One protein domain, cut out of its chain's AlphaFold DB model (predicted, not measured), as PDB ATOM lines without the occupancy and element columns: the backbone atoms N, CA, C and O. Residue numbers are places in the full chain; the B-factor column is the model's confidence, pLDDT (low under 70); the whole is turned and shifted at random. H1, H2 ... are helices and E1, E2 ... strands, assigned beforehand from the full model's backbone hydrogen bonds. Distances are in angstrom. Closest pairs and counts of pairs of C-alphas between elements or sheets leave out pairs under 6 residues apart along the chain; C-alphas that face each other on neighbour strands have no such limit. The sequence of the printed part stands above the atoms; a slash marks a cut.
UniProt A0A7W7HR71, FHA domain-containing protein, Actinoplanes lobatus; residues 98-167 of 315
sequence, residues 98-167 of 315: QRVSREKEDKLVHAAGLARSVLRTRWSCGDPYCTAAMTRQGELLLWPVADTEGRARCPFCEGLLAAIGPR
ATOM      1  N   GLN A  98      65.960 -93.540 -36.497       80.44
ATOM      2  CA  GLN A  98      64.694 -94.012 -35.954       80.44
ATOM      3  C   GLN A  98      64.079 -95.133 -36.786       80.44
ATOM      4  O   GLN A  98      63.619 -96.117 -36.217       80.44
ATOM      5  N   ARG A  99      64.093 -95.016 -38.115       84.44
ATOM      6  CA  ARG A  99      63.579 -96.064 -38.996       84.44
ATOM      7  C   ARG A  99      64.429 -97.323 -38.878       84.44
ATOM      8  O   ARG A  99      63.873 -98.388 -38.653       84.44
ATOM      9  N   VAL A 100      65.754 -97.172 -38.901       82.31
ATOM     10  CA  VAL A 100      66.717 -98.260 -38.647       82.31
ATOM     11  C   VAL A 100      66.397 -98.985 -37.339       82.31
ATOM     12  O   VAL A 100      66.245-100.202 -37.297       82.31
ATOM     13  N   SER A 101      66.209 -98.216 -36.265       80.94
ATOM     14  CA  SER A 101      65.873 -98.755 -34.947       80.94
ATOM     15  C   SER A 101      64.533 -99.499 -34.941       80.94
ATOM     16  O   SER A 101      64.413-100.525 -34.273       80.94
ATOM     17  N   ARG A 102      63.532 -98.984 -35.666       84.62
ATOM     18  CA  ARG A 102      62.185 -99.554 -35.753       84.62
ATOM     19  C   ARG A 102      62.160-100.875 -36.522       84.62
ATOM     20  O   ARG A 102      61.560-101.823 -36.034       84.62
ATOM     21  N   GLU A 103      62.851-100.955 -37.655       82.38
ATOM     22  CA  GLU A 103      62.996-102.205 -38.419       82.38
ATOM     23  C   GLU A 103      63.690-103.286 -37.574       82.38
ATOM     24  O   GLU A 103      63.227-104.424 -37.513       82.38
ATOM     25  N   LYS A 104      64.739-102.910 -36.822       82.56
ATOM     26  CA  LYS A 104      65.405-103.819 -35.875       82.56
ATOM     27  C   LYS A 104      64.446-104.326 -34.791       82.56
ATOM     28  O   LYS A 104      64.478-105.502 -34.449       82.56
ATOM     29  N   GLU A 105      63.572-103.466 -34.263       84.19
ATOM     30  CA  GLU A 105      62.529-103.883 -33.314       84.19
ATOM     31  C   GLU A 105      61.538-104.864 -33.949       84.19
ATOM     32  O   GLU A 105      61.268-105.904 -33.356       84.19
ATOM     33  N   ASP A 106      61.014-104.568 -35.140       83.12
ATOM     34  CA  ASP A 106      60.015-105.419 -35.792       83.12
ATOM     35  C   ASP A 106      60.597-106.816 -36.128       83.12
ATOM     36  O   ASP A 106      59.925-107.826 -35.891       83.12
ATOM     37  N   LYS A 107      61.875-106.905 -36.547       81.19
ATOM     38  CA  LYS A 107      62.602-108.186 -36.698       81.19
ATOM     39  C   LYS A 107      62.725-108.947 -35.369       81.19
ATOM     40  O   LYS A 107      62.454-110.146 -35.330       81.19
ATOM     41  N   LEU A 108      63.076-108.265 -34.274       80.81
ATOM     42  CA  LEU A 108      63.208-108.892 -32.952       80.81
ATOM     43  C   LEU A 108      61.858-109.372 -32.389       80.81
ATOM     44  O   LEU A 108      61.804-110.456 -31.813       80.81
ATOM     45  N   VAL A 109      60.762-108.623 -32.589       80.62
ATOM     46  CA  VAL A 109      59.401-109.072 -32.214       80.62
ATOM     47  C   VAL A 109      59.058-110.369 -32.934       80.62
ATOM     48  O   VAL A 109      58.555-111.308 -32.315       80.62
ATOM     49  N   HIS A 110      59.310-110.403 -34.244       80.50
ATOM     50  CA  HIS A 110      59.010-111.559 -35.074       80.50
ATOM     51  C   HIS A 110      59.835-112.779 -34.649       80.50
ATOM     52  O   HIS A 110      59.274-113.852 -34.446       80.50
ATOM     53  N   ALA A 111      61.146-112.608 -34.452       77.62
ATOM     54  CA  ALA A 111      62.040-113.675 -34.002       77.62
ATOM     55  C   ALA A 111      61.655-114.229 -32.620       77.62
ATOM     56  O   ALA A 111      61.743-115.431 -32.391       77.62
ATOM     57  N   ALA A 112      61.178-113.370 -31.717       75.19
ATOM     58  CA  ALA A 112      60.719-113.774 -30.391       75.19
ATOM     59  C   ALA A 112      59.316-114.419 -30.385       75.19
ATOM     60  O   ALA A 112      58.831-114.785 -29.316       75.19
ATOM     61  N   GLY A 113      58.630-114.514 -31.533       76.19
ATOM     62  CA  GLY A 113      57.279-115.081 -31.625       76.19
ATOM     63  C   GLY A 113      56.225-114.308 -30.820       76.19
ATOM     64  O   GLY A 113      55.183-114.855 -30.458       76.19
ATOM     65  N   LEU A 114      56.489-113.038 -30.495       81.75
ATOM     66  CA  LEU A 114      55.665-112.284 -29.556       81.75
ATOM     67  C   LEU A 114      54.373-111.797 -30.212       81.75
ATOM     68  O   LEU A 114      54.366-110.929 -31.089       81.75
ATOM     69  N   ALA A 115      53.242-112.290 -29.711       85.56
ATOM     70  CA  ALA A 115      51.938-111.761 -30.079       85.56
ATOM     71  C   ALA A 115      51.775-110.302 -29.608       85.56
ATOM     72  O   ALA A 115      52.236-109.901 -28.536       85.56
ATOM     73  N   ARG A 116      51.024-109.492 -30.369       83.81
ATOM     74  CA  ARG A 116      50.741-108.087 -30.004       83.81
ATOM     75  C   ARG A 116      50.075-107.937 -28.632       83.81
ATOM     76  O   ARG A 116      50.265-106.910 -27.987       83.81
ATOM     77  N   SER A 117      49.292-108.926 -28.202       86.88
ATOM     78  CA  SER A 117      48.680-108.967 -26.867       86.88
ATOM     79  C   SER A 117      49.737-108.979 -25.764       86.88
ATOM     80  O   SER A 117      49.617-108.230 -24.797       86.88
ATOM     81  N   VAL A 118      50.814-109.746 -25.947       88.19
ATOM     82  CA  VAL A 118      51.929-109.831 -25.000       88.19
ATOM     83  C   VAL A 118      52.638-108.482 -24.867       88.19
ATOM     84  O   VAL A 118      52.907-108.030 -23.756       88.19
ATOM     85  N   LEU A 119      52.857-107.786 -25.987       85.38
ATOM     86  CA  LEU A 119      53.502-106.466 -26.012       85.38
ATOM     87  C   LEU A 119      52.676-105.357 -25.337       85.38
ATOM     88  O   LEU A 119      53.243-104.386 -24.835       85.38
ATOM     89  N   ARG A 120      51.345-105.496 -25.337       88.56
ATOM     90  CA  ARG A 120      50.375-104.539 -24.772       88.56
ATOM     91  C   ARG A 120      49.957-104.861 -23.337       88.56
ATOM     92  O   ARG A 120      49.043-104.227 -22.822       88.56
ATOM     93  N   THR A 121      50.601-105.834 -22.707       91.00
ATOM     94  CA  THR A 121      50.297-106.263 -21.339       91.00
ATOM     95  C   THR A 121      51.456-105.875 -20.425       91.00
ATOM     96  O   THR A 121      52.622-106.010 -20.802       91.00
ATOM     97  N   ARG A 122      51.148-105.354 -19.233       91.25
ATOM     98  CA  ARG A 122      52.118-105.228 -18.146       91.25
ATOM     99  C   ARG A 122      52.279-106.583 -17.484       91.25
ATOM    100  O   ARG A 122      51.299-107.284 -17.228       91.25
ATOM    101  N   TRP A 123      53.522-106.924 -17.195       91.88
ATOM    102  CA  TRP A 123      53.896-108.226 -16.675       91.88
ATOM    103  C   TRP A 123      54.590-108.072 -15.333       91.88
ATOM    104  O   TRP A 123      55.313-107.106 -15.128       91.88
ATOM    105  N   SER A 124      54.408-109.040 -14.447       92.81
ATOM    106  CA  SER A 124      55.118-109.145 -13.178       92.81
ATOM    107  C   SER A 124      55.810-110.497 -13.088       92.81
ATOM    108  O   SER A 124      55.244-111.515 -13.494       92.81
ATOM    109  N   CYS A 125      57.040-110.511 -12.575       91.75
ATOM    110  CA  CYS A 125      57.725-111.756 -12.256       91.75
ATOM    111  C   CYS A 125      57.332-112.197 -10.844       91.75
ATOM    112  O   CYS A 125      57.535-111.451  -9.890       91.75
ATOM    113  N   GLY A 126      56.784-113.408 -10.723       90.50
ATOM    114  CA  GLY A 126      56.376-113.971  -9.434       90.50
ATOM    115  C   GLY A 126      57.524-114.523  -8.584       90.50
ATOM    116  O   GLY A 126      57.297-114.874  -7.432       90.50
ATOM    117  N   ASP A 127      58.739-114.620  -9.133       90.56
ATOM    118  CA  ASP A 127      59.918-115.088  -8.403       90.56
ATOM    119  C   ASP A 127      60.556-113.927  -7.615       90.56
ATOM    120  O   ASP A 127      61.140-113.036  -8.238       90.56
ATOM    121  N   PRO A 128      60.499-113.921  -6.268       87.25
ATOM    122  CA  PRO A 128      61.007-112.819  -5.450       87.25
ATOM    123  C   PRO A 128      62.534-112.664  -5.502       87.25
ATOM    124  O   PRO A 128      63.044-111.610  -5.119       87.25
ATOM    125  N   TYR A 129      63.263-113.680  -5.972       88.31
ATOM    126  CA  TYR A 129      64.722-113.650  -6.111       88.31
ATOM    127  C   TYR A 129      65.174-113.267  -7.523       88.31
ATOM    128  O   TYR A 129      66.359-113.026  -7.760       88.31
ATOM    129  N   CYS A 130      64.243-113.181  -8.475       86.31
ATOM    130  CA  CYS A 130      64.551-112.769  -9.832       86.31
ATOM    131  C   CYS A 130      64.917-111.282  -9.869       86.31
ATOM    132  O   CYS A 130      64.186-110.435  -9.351       86.31
ATOM    133  N   THR A 131      65.986-110.930 -10.592       79.19
ATOM    134  CA  THR A 131      66.408-109.533 -10.772       79.19
ATOM    135  C   THR A 131      65.259-108.649 -11.249       79.19
ATOM    136  O   THR A 131      65.059-107.588 -10.674       79.19
ATOM    137  N   ALA A 132      64.442-109.104 -12.208       79.12
ATOM    138  CA  ALA A 132      63.263-108.352 -12.651       79.12
ATOM    139  C   ALA A 132      62.214-108.098 -11.559       79.12
ATOM    140  O   ALA A 132      61.555-107.071 -11.621       79.12
ATOM    141  N   ALA A 133      62.036-109.001 -10.592       80.31
ATOM    142  CA  ALA A 133      61.115-108.778  -9.476       80.31
ATOM    143  C   ALA A 133      61.722-107.821  -8.440       80.31
ATOM    144  O   ALA A 133      61.027-106.979  -7.875       80.31
ATOM    145  N   MET A 134      63.038-107.920  -8.227       73.56
ATOM    146  CA  MET A 134      63.789-107.052  -7.317       73.56
ATOM    147  C   MET A 134      63.960-105.626  -7.865       73.56
ATOM    148  O   MET A 134      64.088-104.669  -7.099       73.56
ATOM    149  N   THR A 135      63.975-105.460  -9.189       66.56
ATOM    150  CA  THR A 135      64.058-104.159  -9.858       66.56
ATOM    151  C   THR A 135      62.667-103.640 -10.218       66.56
ATOM    152  O   THR A 135      61.919-104.324 -10.894       66.56
ATOM    153  N   ARG A 136      62.357-102.389  -9.847       61.34
ATOM    154  CA  ARG A 136      61.119-101.653 -10.197       61.34
ATOM    155  C   ARG A 136      59.798-102.344  -9.810       61.34
ATOM    156  O   ARG A 136      59.161-102.981 -10.634       61.34
ATOM    157  N   GLN A 137      59.337-102.087  -8.582       64.19
ATOM    158  CA  GLN A 137      57.925-102.143  -8.138       64.19
ATOM    159  C   GLN A 137      57.063-103.352  -8.577       64.19
ATOM    160  O   GLN A 137      55.841-103.251  -8.586       64.19
ATOM    161  N   GLY A 138      57.665-104.495  -8.908       66.25
ATOM    162  CA  GLY A 138      56.928-105.663  -9.385       66.25
ATOM    163  C   GLY A 138      56.431-105.568 -10.832       66.25
ATOM    164  O   GLY A 138      55.589-106.381 -11.204       66.25
ATOM    165  N   GLU A 139      56.938-104.646 -11.661       82.00
ATOM    166  CA  GLU A 139      56.583-104.548 -13.085       82.00
ATOM    167  C   GLU A 139      57.797-104.767 -14.007       82.00
ATOM    168  O   GLU A 139      58.822-104.087 -13.929       82.00
ATOM    169  N   LEU A 140      57.658-105.686 -14.963       79.50
ATOM    170  CA  LEU A 140      58.618-105.926 -16.029       79.50
ATOM    171  C   LEU A 140      58.422-104.892 -17.145       79.50
ATOM    172  O   LEU A 140      57.428-104.907 -17.877       79.50
ATOM    173  N   LEU A 141      59.411-104.016 -17.315       73.19
ATOM    174  CA  LEU A 141      59.426-103.020 -18.395       73.19
ATOM    175  C   LEU A 141      60.143-103.491 -19.662       73.19
ATOM    176  O   LEU A 141      59.998-102.865 -20.711       73.19
ATOM    177  N   LEU A 142      60.903-104.582 -19.567       77.62
ATOM    178  CA  LEU A 142      61.469-105.273 -20.722       77.62
ATOM    179  C   LEU A 142      60.402-106.131 -21.414       77.62
ATOM    180  O   LEU A 142      59.294-106.344 -20.904       77.62
ATOM    181  N   TRP A 143      60.742-106.623 -22.598       79.25
ATOM    182  CA  TRP A 143      59.978-107.662 -23.258       79.25
ATOM    183  C   TRP A 143      60.023-108.960 -22.470       79.25
ATOM    184  O   TRP A 143      61.101-109.393 -22.059       79.25
ATOM    185  N   PRO A 144      58.860-109.601 -22.290       85.44
ATOM    186  CA  PRO A 144      58.865-111.013 -21.989       85.44
ATOM    187  C   PRO A 144      59.399-111.789 -23.196       85.44
ATOM    188  O   PRO A 144      59.346-111.317 -24.332       85.44
ATOM    189  N   VAL A 145      59.860-113.003 -22.948       85.75
ATOM    190  CA  VAL A 145      60.081-114.004 -23.996       85.75
ATOM    191  C   VAL A 145      58.788-114.806 -24.148       85.75
ATOM    192  O   VAL A 145      58.088-115.004 -23.157       85.75
ATOM    193  N   ALA A 146      58.427-115.242 -25.354       86.31
ATOM    194  CA  ALA A 146      57.347-116.214 -25.517       86.31
ATOM    195  C   ALA A 146      57.916-117.636 -25.471       86.31
ATOM    196  O   ALA A 146      58.945-117.909 -26.088       86.31
ATOM    197  N   ASP A 147      57.255-118.543 -24.756       86.69
ATOM    198  CA  ASP A 147      57.512-119.973 -24.935       86.69
ATOM    199  C   ASP A 147      56.842-120.522 -26.203       86.69
ATOM    200  O   ASP A 147      56.164-119.805 -26.941       86.69
ATOM    201  N   THR A 148      57.023-121.818 -26.454       85.88
ATOM    202  CA  THR A 148      56.435-122.519 -27.605       85.88
ATOM    203  C   THR A 148      54.903-122.520 -27.609       85.88
ATOM    204  O   THR A 148      54.302-122.751 -28.655       85.88
ATOM    205  N   GLU A 149      54.262-122.240 -26.470       87.19
ATOM    206  CA  GLU A 149      52.809-122.102 -26.327       87.19
ATOM    207  C   GLU A 149      52.349-120.631 -26.426       87.19
ATOM    208  O   GLU A 149      51.157-120.340 -26.317       87.19
ATOM    209  N   GLY A 150      53.274-119.688 -26.638       86.56
ATOM    210  CA  GLY A 150      52.993-118.256 -26.734       86.56
ATOM    211  C   GLY A 150      52.804-117.555 -25.385       86.56
ATOM    212  O   GLY A 150      52.309-116.423 -25.347       86.56
ATOM    213  N   ARG A 151      53.170-118.194 -24.265       90.06
ATOM    214  CA  ARG A 151      53.053-117.616 -22.919       90.06
ATOM    215  C   ARG A 151      54.255-116.737 -22.598       90.06
ATOM    216  O   ARG A 151      55.389-117.065 -22.932       90.06
ATOM    217  N   ALA A 152      54.002-115.638 -21.894       92.19
ATOM    218  CA  ALA A 152      55.035-114.697 -21.480       92.19
ATOM    219  C   ALA A 152      55.908-115.273 -20.348       92.19
ATOM    220  O   ALA A 152      55.414-115.599 -19.266       92.19
ATOM    221  N   ARG A 153      57.219-115.344 -20.584       91.50
ATOM    222  CA  ARG A 153      58.264-115.748 -19.636       91.50
ATOM    223  C   ARG A 153      59.201-114.583 -19.333       91.50
ATOM    224  O   ARG A 153      59.459-113.722 -20.177       91.50
ATOM    225  N   CYS A 154      59.705-114.549 -18.105       89.56
ATOM    226  CA  CYS A 154      60.664-113.557 -17.642       89.56
ATOM    227  C   CYS A 154      61.982-113.705 -18.416       89.56
ATOM    228  O   CYS A 154      62.524-114.801 -18.439       89.56
ATOM    229  N   PRO A 155      62.567-112.641 -18.987       85.44
ATOM    230  CA  PRO A 155      63.831-112.764 -19.716       85.44
ATOM    231  C   PRO A 155      65.042-113.072 -18.814       85.44
ATOM    232  O   PRO A 155      66.121-113.313 -19.332       85.44
ATOM    233  N   PHE A 156      64.889-113.044 -17.481       86.25
ATOM    234  CA  PHE A 156      65.994-113.255 -16.535       86.25
ATOM    235  C   PHE A 156      65.974-114.626 -15.858       86.25
ATOM    236  O   PHE A 156      66.971-115.334 -15.880       86.25
ATOM    237  N   CYS A 157      64.861-114.989 -15.215       90.06
ATOM    238  CA  CYS A 157      64.718-116.285 -14.537       90.06
ATOM    239  C   CYS A 157      63.909-117.293 -15.354       90.06
ATOM    240  O   CYS A 157      63.678-118.412 -14.905       90.06
ATOM    241  N   GLU A 158      63.389-116.864 -16.504       91.25
ATOM    242  CA  GLU A 158      62.472-117.635 -17.333       91.25
ATOM    243  C   GLU A 158      61.168-118.073 -16.631       91.25
ATOM    244  O   GLU A 158      60.368-118.822 -17.184       91.25
ATOM    245  N   GLY A 159      60.871-117.594 -15.426       92.75
ATOM    246  CA  GLY A 159      59.592-117.859 -14.767       92.75
ATOM    247  C   GLY A 159      58.403-117.355 -15.595       92.75
ATOM    248  O   GLY A 159      58.520-116.370 -16.327       92.75
ATOM    249  N   LEU A 160      57.250-118.021 -15.480       94.38
ATOM    250  CA  LEU A 160      56.005-117.517 -16.069       94.38
ATOM    251  C   LEU A 160      55.666-116.152 -15.469       94.38
ATOM    252  O   LEU A 160      55.751-115.948 -14.256       94.38
ATOM    253  N   LEU A 161      55.279-115.221 -16.332       94.19
ATOM    254  CA  LEU A 161      54.911-113.879 -15.912       94.19
ATOM    255  C   LEU A 161      53.416-113.789 -15.621       94.19
ATOM    256  O   LEU A 161      52.584-114.323 -16.356       94.19
ATOM    257  N   ALA A 162      53.073-113.045 -14.574       94.56
ATOM    258  CA  ALA A 162      51.699-112.687 -14.264       94.56
ATOM    259  C   ALA A 162      51.307-111.421 -15.035       94.56
ATOM    260  O   ALA A 162      52.016-110.415 -14.986       94.56
ATOM    261  N   ALA A 163      50.177-111.456 -15.740       95.06
ATOM    262  CA  ALA A 163      49.602-110.254 -16.332       95.06
ATOM    263  C   ALA A 163      49.020-109.371 -15.217       95.06
ATOM    264  O   ALA A 163      48.184-109.829 -14.443       95.06
ATOM    265  N   ILE A 164      49.444-108.110 -15.149       93.38
ATOM    266  CA  ILE A 164      49.005-107.149 -14.118       93.38
ATOM    267  C   ILE A 164      48.183-105.986 -14.689       93.38
ATOM    268  O   ILE A 164      47.825-105.060 -13.967       93.38
ATOM    269  N   GLY A 165      47.854-106.034 -15.983       92.44
ATOM    270  CA  GLY A 165      46.976-105.066 -16.638       92.44
ATOM    271  C   GLY A 165      47.454-104.659 -18.031       92.44
ATOM    272  O   GLY A 165      48.442-105.199 -18.535       92.44
ATOM    273  N   PRO A 166      46.754-103.719 -18.684       91.50
ATOM    274  CA  PRO A 166      47.203-103.153 -19.948       91.50
ATOM    275  C   PRO A 166      48.477-102.324 -19.751       91.50
ATOM    276  O   PRO A 166      48.650-101.651 -18.737       91.50
ATOM    277  N   ARG A 167      49.368-102.370 -20.742       88.38
ATOM    278  CA  ARG A 167      50.536-101.493 -20.842       88.38
ATOM    279  C   ARG A 167      50.156-100.248 -21.622       88.38
ATOM    280  O   ARG A 167      49.604-100.351 -22.721       88.38
TER     281      ARG A 167
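This is residues 98 to 167 of the 315 residues of the protein "FHA domain-containing protein" of Actinoplanes lobatus (UniProt A0A7W7HR71). What shape does the model have? A helical arm, H1, of which residues 98 to 108 stick out, leads into a small body in which two strands, E1 and E2, pair antiparallel, and a long looping stretch, residues 135 to 160, runs from H3 to E2. Two very short helices stand before and after E1 along the chain: H2, and H3 near the end of E1. What is it made of, and how large is it? The printed part has 70 residues, with three named helices and two named strands in the order H1, H2, E1, H3, E2; the class is mixed, helices and strands, though the named elements hold only 33 residues, under half. It is compact, with a radius of gyration of the C-alphas of 12.3 A, and spans 37 by 27 by 21 A.

What does the first helix meet? H1, residues 98 to 111, touches no helix, and it is apart from H2, residues 116 to 119, and from both strands, E1 at residues 121 to 125 and E2 at residues 161 to 166. How do the strands pair? E1 and E2 are antiparallel neighbours, with 147 degrees between their directions. The C-alphas of Thr 121 and Pro 166 face each other at 4.6 A; N 122 and O 165 are 2.8 A apart and N 162 and O 124 are 2.9 A apart, both within hydrogen-bond range. Where is the last helix? The closest C-alphas of E1 and H3, residues 131 to 134, are those of Cys 125 and Ala 133, 5.3 A apart. How are the helix backbones? In H1 every O i to N i+4 pair is within hydrogen-bond range; H2 and H3 are too short for such a pair, and each has its one O i to N i+3 pair within range.

Where does the printed part begin? C-alpha 98, the first of H1, is at (64.694, -94.012, -35.954), and H1 is 19.9 A long. How long are the other elements? H2 measures 5.1 A, E1 13.0 A, H3 5.0 A and E2 13.8 A. Where does E2 end? Its last C-alpha, 166, is at (47.203, -103.153, -19.948).

How far does it reach? The two C-alphas farthest apart are those of Arg 99 and Pro 128, at 37.6 A. Which links are long? The link from H3 to E2 is long, with 26 residues, in which residues 145 to 146 pair antiparallel with residues 152 to 153; the other three links are tight. Is there a cut or weak confidence? The printed part has no cut; its mean pLDDT is 84.5, and residues 135 to 138 are under 70.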